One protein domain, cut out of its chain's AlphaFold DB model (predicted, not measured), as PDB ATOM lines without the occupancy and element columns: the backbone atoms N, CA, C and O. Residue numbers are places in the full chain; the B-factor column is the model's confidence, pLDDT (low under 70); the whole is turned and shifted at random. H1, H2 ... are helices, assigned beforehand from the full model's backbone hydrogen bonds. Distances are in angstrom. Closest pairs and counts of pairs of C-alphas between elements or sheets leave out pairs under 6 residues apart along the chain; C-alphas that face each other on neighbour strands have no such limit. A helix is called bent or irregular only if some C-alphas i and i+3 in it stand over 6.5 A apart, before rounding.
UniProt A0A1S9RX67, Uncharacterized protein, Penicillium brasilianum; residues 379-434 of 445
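Overview. This is residues 379 to 434 of the 445 residues of an uncharacterized protein of Penicillium brasilianum (UniProt A0A1S9RX67). Five helices follow one another round an open, U-shaped frame: the long helix H1 makes one side, H4 with the short H5 after it makes the other, and H2 and H3 turn the chain round between them at one end. H4 runs back the other way from H1 across a gap, the two helices staying apart, and at the open end of the U the short H5 comes near the beginning of H1, where the closest C-alphas, those of Ala 381 and Glu 432, are 7.9 A apart. The printed part has 56 residues with five named helices, H1 to H5 in order along the chain, and no named strand; the class is all helix. The whole is only just compact, close to loose, with a radius of gyration of the C-alphas of 12.1 A, and the C-alphas span 36 by 26 by 17 A along their three main axes.

Along the chain. H1, residues 379 to 393, is the longest helix, 21.0 A from its first C-alpha at (106.478, 130.900, 132.979) to its last at (117.745, 128.847, 115.371). H2, residues 395 to 402, measures 10.9 A. H3, residues 405 to 412, measures 10.6 A; it is neither bent nor irregular, but only just: C-alphas 406 and 409 are 6.0 A apart. H4, residues 417 to 427, is 15.3 A long and begins with C-alpha 417 at (114.126, 142.391, 105.831). H5, residues 430 to 434, measures 8.2 A and ends with C-alpha 434 at (103.972, 146.402, 131.313); it too is neither bent nor irregular, but only just, with C-alphas 430 and 433 at 6.1 A.

Arrangement. H1 and H2 touch only at the corner by their link, and H1 does so with residues 390 to 392 alone. Their closest C-alphas are those of Leu 391 and Glu 397, 5.2 A apart, and their lines stand at 71 degrees, only just about perpendicular. H1 is apart from H3 and from H4. H1 and H5 are close but not clearly touching, the closest C-alphas being those of Ala 381 and Glu 432 at 7.9 A. H2 is close to H3 but not clearly touching it: the closest C-alphas, those of Lys 402 and Met 408, are 7.2 A apart, and the lines are about perpendicular at 75 degrees. H2 and H4 are also close but not clearly touching, with the closest C-alphas, those of Lys 402 and Gly 417, at 7.2 A and the lines about perpendicular at 83 degrees. H3 and H4 only just touch, with 3 pairs of C-alphas within 8 A; the closest are those of Met 411 and Gly 417, 7.4 A apart. These two helices run opposite ways at a steep tilt of 54 degrees. H4 and H5 meet only through their link, and H5 is apart from H2 and H3. In H1, H2 and H4 every O i to N i+4 pair is within hydrogen-bond range; in H3 it is 2 of 4, and in H5 0 of 1, with 2 of 2 O i to N i+3 pairs within range.

Size, cuts and confidence. The two C-alphas farthest apart are those of Lys 379 and Gly 414, at 36.6 A, while the first and last printed C-alphas, of Lys 379 and Asn 434, are 15.8 A apart. The printed part has no cut, and the four links between the helices are tight. The mean pLDDT of the printed part is 71.9, and 16 residues are under 70: residues 380 to 381, 405 to 412, 417 and 430 to 434. H5 has a mean pLDDT of 53 and H3 of 68.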
ATOM      1  N   LYS A 379     106.912 131.695 134.138       70.12
ATOM      2  CA  LYS A 379     106.478 130.900 132.979       70.12
ATOM      3  C   LYS A 379     106.325 131.738 131.706       70.12
ATOM      4  O   LYS A 379     106.642 131.240 130.634       70.12
ATOM      5  N   PHE A 380     105.878 132.990 131.821       68.62
ATOM      6  CA  PHE A 380     105.709 133.881 130.672       68.62
ATOM      7  C   PHE A 380     107.067 134.273 130.073       68.62
ATOM      8  O   PHE A 380     107.306 134.035 128.895       68.62
ATOM      9  N   ALA A 381     108.005 134.733 130.908       66.75
ATOM     10  CA  ALA A 381     109.367 135.048 130.473       66.75
ATOM     11  C   ALA A 381     110.111 133.812 129.923       66.75
ATOM     12  O   ALA A 381     110.888 133.925 128.980       66.75
ATOM     13  N   PHE A 382     109.862 132.617 130.478       70.69
ATOM     14  CA  PHE A 382     110.390 131.360 129.939       70.69
ATOM     15  C   PHE A 382     109.858 131.082 128.524       70.69
ATOM     16  O   PHE A 382     110.649 130.815 127.623       70.69
ATOM     17  N   VAL A 383     108.541 131.190 128.310       72.94
ATOM     18  CA  VAL A 383     107.916 130.975 126.993       72.94
ATOM     19  C   VAL A 383     108.372 132.030 125.978       72.94
ATOM     20  O   VAL A 383     108.762 131.654 124.878       72.94
ATOM     21  N   ASN A 384     108.430 133.315 126.343       73.19
ATOM     22  CA  ASN A 384     108.900 134.385 125.449       73.19
ATOM     23  C   ASN A 384     110.350 134.177 124.991       73.19
ATOM     24  O   ASN A 384     110.666 134.361 123.813       73.19
ATOM     25  N   ARG A 385     111.229 133.761 125.913       72.12
ATOM     26  CA  ARG A 385     112.625 133.407 125.607       72.12
ATOM     27  C   ARG A 385     112.715 132.153 124.748       72.12
ATOM     28  O   ARG A 385     113.584 132.078 123.888       72.12
ATOM     29  N   TRP A 386     111.834 131.180 124.975       76.44
ATOM     30  CA  TRP A 386     111.828 129.922 124.230       76.44
ATOM     31  C   TRP A 386     111.368 130.149 122.793       76.44
ATOM     32  O   TRP A 386     112.031 129.681 121.875       76.44
ATOM     33  N   LEU A 387     110.316 130.948 122.591       78.06
ATOM     34  CA  LEU A 387     109.858 131.375 121.268       78.06
ATOM     35  C   LEU A 387     110.952 132.146 120.517       78.06
ATOM     36  O   LEU A 387     111.207 131.842 119.356       78.06
ATOM     37  N   LEU A 388     111.660 133.072 121.181       80.19
ATOM     38  CA  LEU A 388     112.794 133.754 120.551       80.19
ATOM     39  C   LEU A 388     113.923 132.782 120.186       80.19
ATOM     40  O   LEU A 388     114.517 132.900 119.122       80.19
ATOM     41  N   HIS A 389     114.238 131.827 121.057       79.06
ATOM     42  CA  HIS A 389     115.270 130.829 120.788       79.06
ATOM     43  C   HIS A 389     114.878 129.916 119.608       79.06
ATOM     44  O   HIS A 389     115.680 129.744 118.696       79.06
ATOM     45  N   GLN A 390     113.634 129.427 119.537       78.38
ATOM     46  CA  GLN A 390     113.144 128.680 118.367       78.38
ATOM     47  C   GLN A 390     113.237 129.510 117.076       78.38
ATOM     48  O   GLN A 390     113.768 129.024 116.075       78.38
ATOM     49  N   LEU A 391     112.809 130.778 117.122       79.81
ATOM     50  CA  LEU A 391     112.878 131.701 115.987       79.81
ATOM     51  C   LEU A 391     114.318 131.902 115.492       79.81
ATOM     52  O   LEU A 391     114.574 131.791 114.300       79.81
ATOM     53  N   ARG A 392     115.278 132.164 116.387       77.56
ATOM     54  CA  ARG A 392     116.668 132.492 116.005       77.56
ATOM     55  C   ARG A 392     117.442 131.293 115.444       77.56
ATOM     56  O   ARG A 392     118.354 131.477 114.636       77.56
ATOM     57  N   HIS A 393     117.077 130.070 115.833       73.25
ATOM     58  CA  HIS A 393     117.745 128.847 115.371       73.25
ATOM     59  C   HIS A 393     117.121 128.278 114.081       73.25
ATOM     60  O   HIS A 393     117.855 127.841 113.186       73.25
ATOM     61  N   SER A 394     115.796 128.363 113.909       76.75
ATOM     62  CA  SER A 394     115.086 127.809 112.744       76.75
ATOM     63  C   SER A 394     114.987 128.779 111.558       76.75
ATOM     64  O   SER A 394     114.298 129.795 111.614       76.75
ATOM     65  N   ARG A 395     115.598 128.421 110.415       71.31
ATOM     66  CA  ARG A 395     115.449 129.167 109.142       71.31
ATOM     67  C   ARG A 395     113.984 129.293 108.696       71.31
ATOM     68  O   ARG A 395     113.614 130.309 108.116       71.31
ATOM     69  N   PHE A 396     113.171 128.269 108.958       72.19
ATOM     70  CA  PHE A 396     111.758 128.243 108.579       72.19
ATOM     71  C   PHE A 396     110.929 129.235 109.405       72.19
ATOM     72  O   PHE A 396     110.133 129.979 108.840       72.19
ATOM     73  N   GLU A 397     111.173 129.314 110.716       76.19
ATOM     74  CA  GLU A 397     110.468 130.249 111.605       76.19
ATOM     75  C   GLU A 397     110.799 131.709 111.260       76.19
ATOM     76  O   GLU A 397     109.903 132.547 111.236       76.19
ATOM     77  N   VAL A 398     112.056 132.027 110.912       76.19
ATOM     78  CA  VAL A 398     112.426 133.387 110.457       76.19
ATOM     79  C   VAL A 398     111.707 133.756 109.157       76.19
ATOM     80  O   VAL A 398     111.186 134.867 109.032       76.19
ATOM     81  N   LEU A 399     111.616 132.820 108.206       74.62
ATOM     82  CA  LEU A 399     110.868 133.022 106.966       74.62
ATOM     83  C   LEU A 399     109.367 133.219 107.242       74.62
ATOM     84  O   LEU A 399     108.760 134.134 106.684       74.62
ATOM     85  N   GLN A 400     108.774 132.414 108.126       76.69
ATOM     86  CA  GLN A 400     107.368 132.531 108.520       76.69
ATOM     87  C   GLN A 400     107.078 133.842 109.269       76.69
ATOM     88  O   GLN A 400     106.044 134.470 109.042       76.69
ATOM     89  N   PHE A 401     108.006 134.300 110.110       77.38
ATOM     90  CA  PHE A 401     107.933 135.597 110.777       77.38
ATOM     91  C   PHE A 401     107.936 136.746 109.759       77.38
ATOM     92  O   PHE A 401     107.026 137.570 109.775       77.38
ATOM     93  N   LYS A 402     108.891 136.771 108.819       70.88
ATOM     94  CA  LYS A 402     108.983 137.826 107.790       70.88
ATOM     95  C   LYS A 402     107.819 137.817 106.793       70.88
ATOM     96  O   LYS A 402     107.415 138.876 106.326       70.88
ATOM     97  N   THR A 403     107.253 136.649 106.493       72.31
ATOM     98  CA  THR A 403     106.102 136.505 105.579       72.31
ATOM     99  C   THR A 403     104.740 136.705 106.252       72.31
ATOM    100  O   THR A 403     103.705 136.595 105.593       72.31
ATOM    101  N   ASN A 404     104.706 137.044 107.545       76.62
ATOM    102  CA  ASN A 404     103.474 137.389 108.246       76.62
ATOM    103  C   ASN A 404     102.798 138.608 107.573       76.62
ATOM    104  O   ASN A 404     103.459 139.633 107.389       76.62
ATOM    105  N   PRO A 405     101.491 138.562 107.241       69.56
ATOM    106  CA  PRO A 405     100.804 139.666 106.564       69.56
ATOM    107  C   PRO A 405     100.851 141.002 107.328       69.56
ATOM    108  O   PRO A 405     100.790 142.054 106.700       69.56
ATOM    109  N   GLY A 406     101.013 140.989 108.657       66.38
ATOM    110  CA  GLY A 406     101.213 142.214 109.446       66.38
ATOM    111  C   GLY A 406     102.604 142.851 109.301       66.38
ATOM    112  O   GLY A 406     102.762 144.026 109.610       66.38
ATOM    113  N   LEU A 407     103.603 142.093 108.831       66.88
ATOM    114  CA  LEU A 407     104.970 142.558 108.556       66.88
ATOM    115  C   LEU A 407     105.216 142.783 107.054       66.88
ATOM    116  O   LEU A 407     106.034 143.627 106.699       66.88
ATOM    117  N   MET A 408     104.455 142.121 106.173       64.44
ATOM    118  CA  MET A 408     104.415 142.421 104.732       64.44
ATOM    119  C   MET A 408     104.108 143.898 104.453       64.44
ATOM    120  O   MET A 408     104.815 144.513 103.664       64.44
ATOM    121  N   GLY A 409     103.162 144.506 105.179       68.44
ATOM    122  CA  GLY A 409     102.860 145.937 105.029       68.44
ATOM    123  C   GLY A 409     104.044 146.873 105.321       68.44
ATOM    124  O   GLY A 409     104.130 147.944 104.733       68.44
ATOM    125  N   LEU A 410     105.003 146.464 106.163       67.62
ATOM    126  CA  LEU A 410     106.242 147.223 106.384       67.62
ATOM    127  C   LEU A 410     107.237 147.043 105.227       67.62
ATOM    128  O   LEU A 410     107.953 147.983 104.889       67.62
ATOM    129  N   MET A 411     107.263 145.875 104.578       68.25
ATOM    130  CA  MET A 411     108.040 145.686 103.346       68.25
ATOM    131  C   MET A 411     107.455 146.510 102.186       68.25
ATOM    132  O   MET A 411     108.219 147.113 101.434       68.25
ATOM    133  N   ASP A 412     106.126 146.632 102.100       69.81
ATOM    134  CA  ASP A 412     105.442 147.521 101.146       69.81
ATOM    135  C   ASP A 412     105.731 149.016 101.420       69.81
ATOM    136  O   ASP A 412     105.819 149.818 100.488       69.81
ATOM    137  N   GLU A 413     105.948 149.396 102.686       73.25
ATOM    138  CA  GLU A 413     106.432 150.727 103.098       73.25
ATOM    139  C   GLU A 413     107.946 150.943 102.865       73.25
ATOM    140  O   GLU A 413     108.469 152.026 103.138       73.25
ATOM    141  N   GLY A 414     108.658 149.946 102.326       71.44
ATOM    142  CA  GLY A 414     110.069 150.047 101.937       71.44
ATOM    143  C   GLY A 414     111.082 149.666 103.021       71.44
ATOM    144  O   GLY A 414     112.265 149.979 102.870       71.44
ATOM    145  N   TRP A 415     110.662 148.996 104.099       73.69
ATOM    146  CA  TRP A 415     111.592 148.435 105.083       73.69
ATOM    147  C   TRP A 415     112.267 147.176 104.536       73.69
ATOM    148  O   TRP A 415     111.597 146.239 104.100       73.69
ATOM    149  N   ASP A 416     113.599 147.114 104.609       75.88
ATOM    150  CA  ASP A 416     114.321 145.888 104.279       75.88
ATOM    151  C   ASP A 416     114.132 144.801 105.359       75.88
ATOM    152  O   ASP A 416     113.822 145.057 106.532       75.88
ATOM    153  N   GLY A 417     114.310 143.542 104.948       69.75
ATOM    154  CA  GLY A 417     114.126 142.391 105.831       69.75
ATOM    155  C   GLY A 417     115.067 142.398 107.040       69.75
ATOM    156  O   GLY A 417     114.746 141.796 108.067       69.75
ATOM    157  N   ASP A 418     116.198 143.092 106.955       76.06
ATOM    158  CA  ASP A 418     117.218 143.155 108.002       76.06
ATOM    159  C   ASP A 418     116.881 144.217 109.059       76.06
ATOM    160  O   ASP A 418     117.050 143.974 110.255       76.06
ATOM    161  N   SER A 419     116.284 145.339 108.661       76.44
ATOM    162  CA  SER A 419     115.732 146.355 109.561       76.44
ATOM    163  C   SER A 419     114.521 145.820 110.320       76.44
ATOM    164  O   SER A 419     114.415 146.035 111.528       76.44
ATOM    165  N   ILE A 420     113.650 145.042 109.662       75.94
ATOM    166  CA  ILE A 420     112.555 144.314 110.329       75.94
ATOM    167  C   ILE A 420     113.119 143.337 111.377       75.94
ATOM    168  O   ILE A 420     112.589 143.234 112.484       75.94
ATOM    169  N   SER A 421     114.237 142.675 111.068       79.88
ATOM    170  CA  SER A 421     114.918 141.728 111.965       79.88
ATOM    171  C   SER A 421     115.519 142.406 113.196       79.88
ATOM    172  O   SER A 421     115.302 141.968 114.328       79.88
ATOM    173  N   GLN A 422     116.226 143.520 112.996       77.81
ATOM    174  CA  GLN A 422     116.795 144.320 114.082       77.81
ATOM    175  C   GLN A 422     115.700 144.962 114.947       77.81
ATOM    176  O   GLN A 422     115.798 144.955 116.176       77.81
ATOM    177  N   MET A 423     114.625 145.460 114.329       77.56
ATOM    178  CA  MET A 423     113.462 145.994 115.037       77.56
ATOM    179  C   MET A 423     112.789 144.917 115.896       77.56
ATOM    180  O   MET A 423     112.520 145.169 117.071       77.56
ATOM    181  N   ALA A 424     112.580 143.711 115.361       79.19
ATOM    182  CA  ALA A 424     112.021 142.592 116.116       79.19
ATOM    183  C   ALA A 424     112.852 142.285 117.373       79.19
ATOM    184  O   ALA A 424     112.293 142.209 118.465       79.19
ATOM    185  N   LEU A 425     114.184 142.211 117.254       77.88
ATOM    186  CA  LEU A 425     115.084 141.993 118.396       77.88
ATOM    187  C   LEU A 425     115.038 143.130 119.434       77.88
ATOM    188  O   LEU A 425     115.056 142.855 120.634       77.88
ATOM    189  N   MET A 426     114.949 144.395 119.003       77.00
ATOM    190  CA  MET A 426     114.834 145.541 119.918       77.00
ATOM    191  C   MET A 426     113.490 145.606 120.654       77.00
ATOM    192  O   MET A 426     113.430 146.113 121.779       77.00
ATOM    193  N   LEU A 427     112.406 145.148 120.023       74.88
ATOM    194  CA  LEU A 427     111.054 145.233 120.576       74.88
ATOM    195  C   LEU A 427     110.636 143.975 121.355       74.88
ATOM    196  O   LEU A 427     109.789 144.094 122.236       74.88
ATOM    197  N   TRP A 428     111.260 142.811 121.117       77.25
ATOM    198  CA  TRP A 428     110.824 141.502 121.642       77.25
ATOM    199  C   TRP A 428     110.556 141.453 123.153       77.25
ATOM    200  O   TRP A 428     109.629 140.789 123.605       77.25
ATOM    201  N   TYR A 429     111.368 142.163 123.942       70.12
ATOM    202  CA  TYR A 429     111.256 142.202 125.405       70.12
ATOM    203  C   TYR A 429     110.689 143.521 125.952       70.12
ATOM    204  O   TYR A 429     110.586 143.676 127.169       70.12
ATOM    205  N   ARG A 430     110.308 144.490 125.101       65.19
ATOM    206  CA  ARG A 430     109.785 145.784 125.583       65.19
ATOM    207  C   ARG A 430     108.450 145.651 126.315       65.19
ATOM    208  O   ARG A 430     108.259 146.343 127.315       65.19
ATOM    209  N   ASP A 431     107.586 144.726 125.900       54.84
ATOM    210  CA  ASP A 431     106.301 144.489 126.570       54.84
ATOM    211  C   ASP A 431     106.435 143.841 127.962       54.84
ATOM    212  O   ASP A 431     105.518 143.957 128.777       54.84
ATOM    213  N   GLU A 432     107.589 143.251 128.317       54.09
ATOM    214  CA  GLU A 432     107.809 142.712 129.673       54.09
ATOM    215  C   GLU A 432     107.823 143.813 130.756       54.09
ATOM    216  O   GLU A 432     107.667 143.514 131.941       54.09
ATOM    217  N   THR A 433     107.939 145.092 130.370       46.75
ATOM    218  CA  THR A 433     107.844 146.238 131.298       46.75
ATOM    219  C   THR A 433     106.416 146.631 131.689       46.75
ATOM    220  O   THR A 433     106.246 147.324 132.690       46.75
ATOM    221  N   ASN A 434     105.383 146.128 130.999       42.94
ATOM    222  CA  ASN A 434     103.972 146.402 131.313       42.94
ATOM    223  C   ASN A 434     103.308 145.292 132.156       42.94
ATOM    224  O   ASN A 434     102.097 145.061 132.100       42.94
TER     225      ASN A 434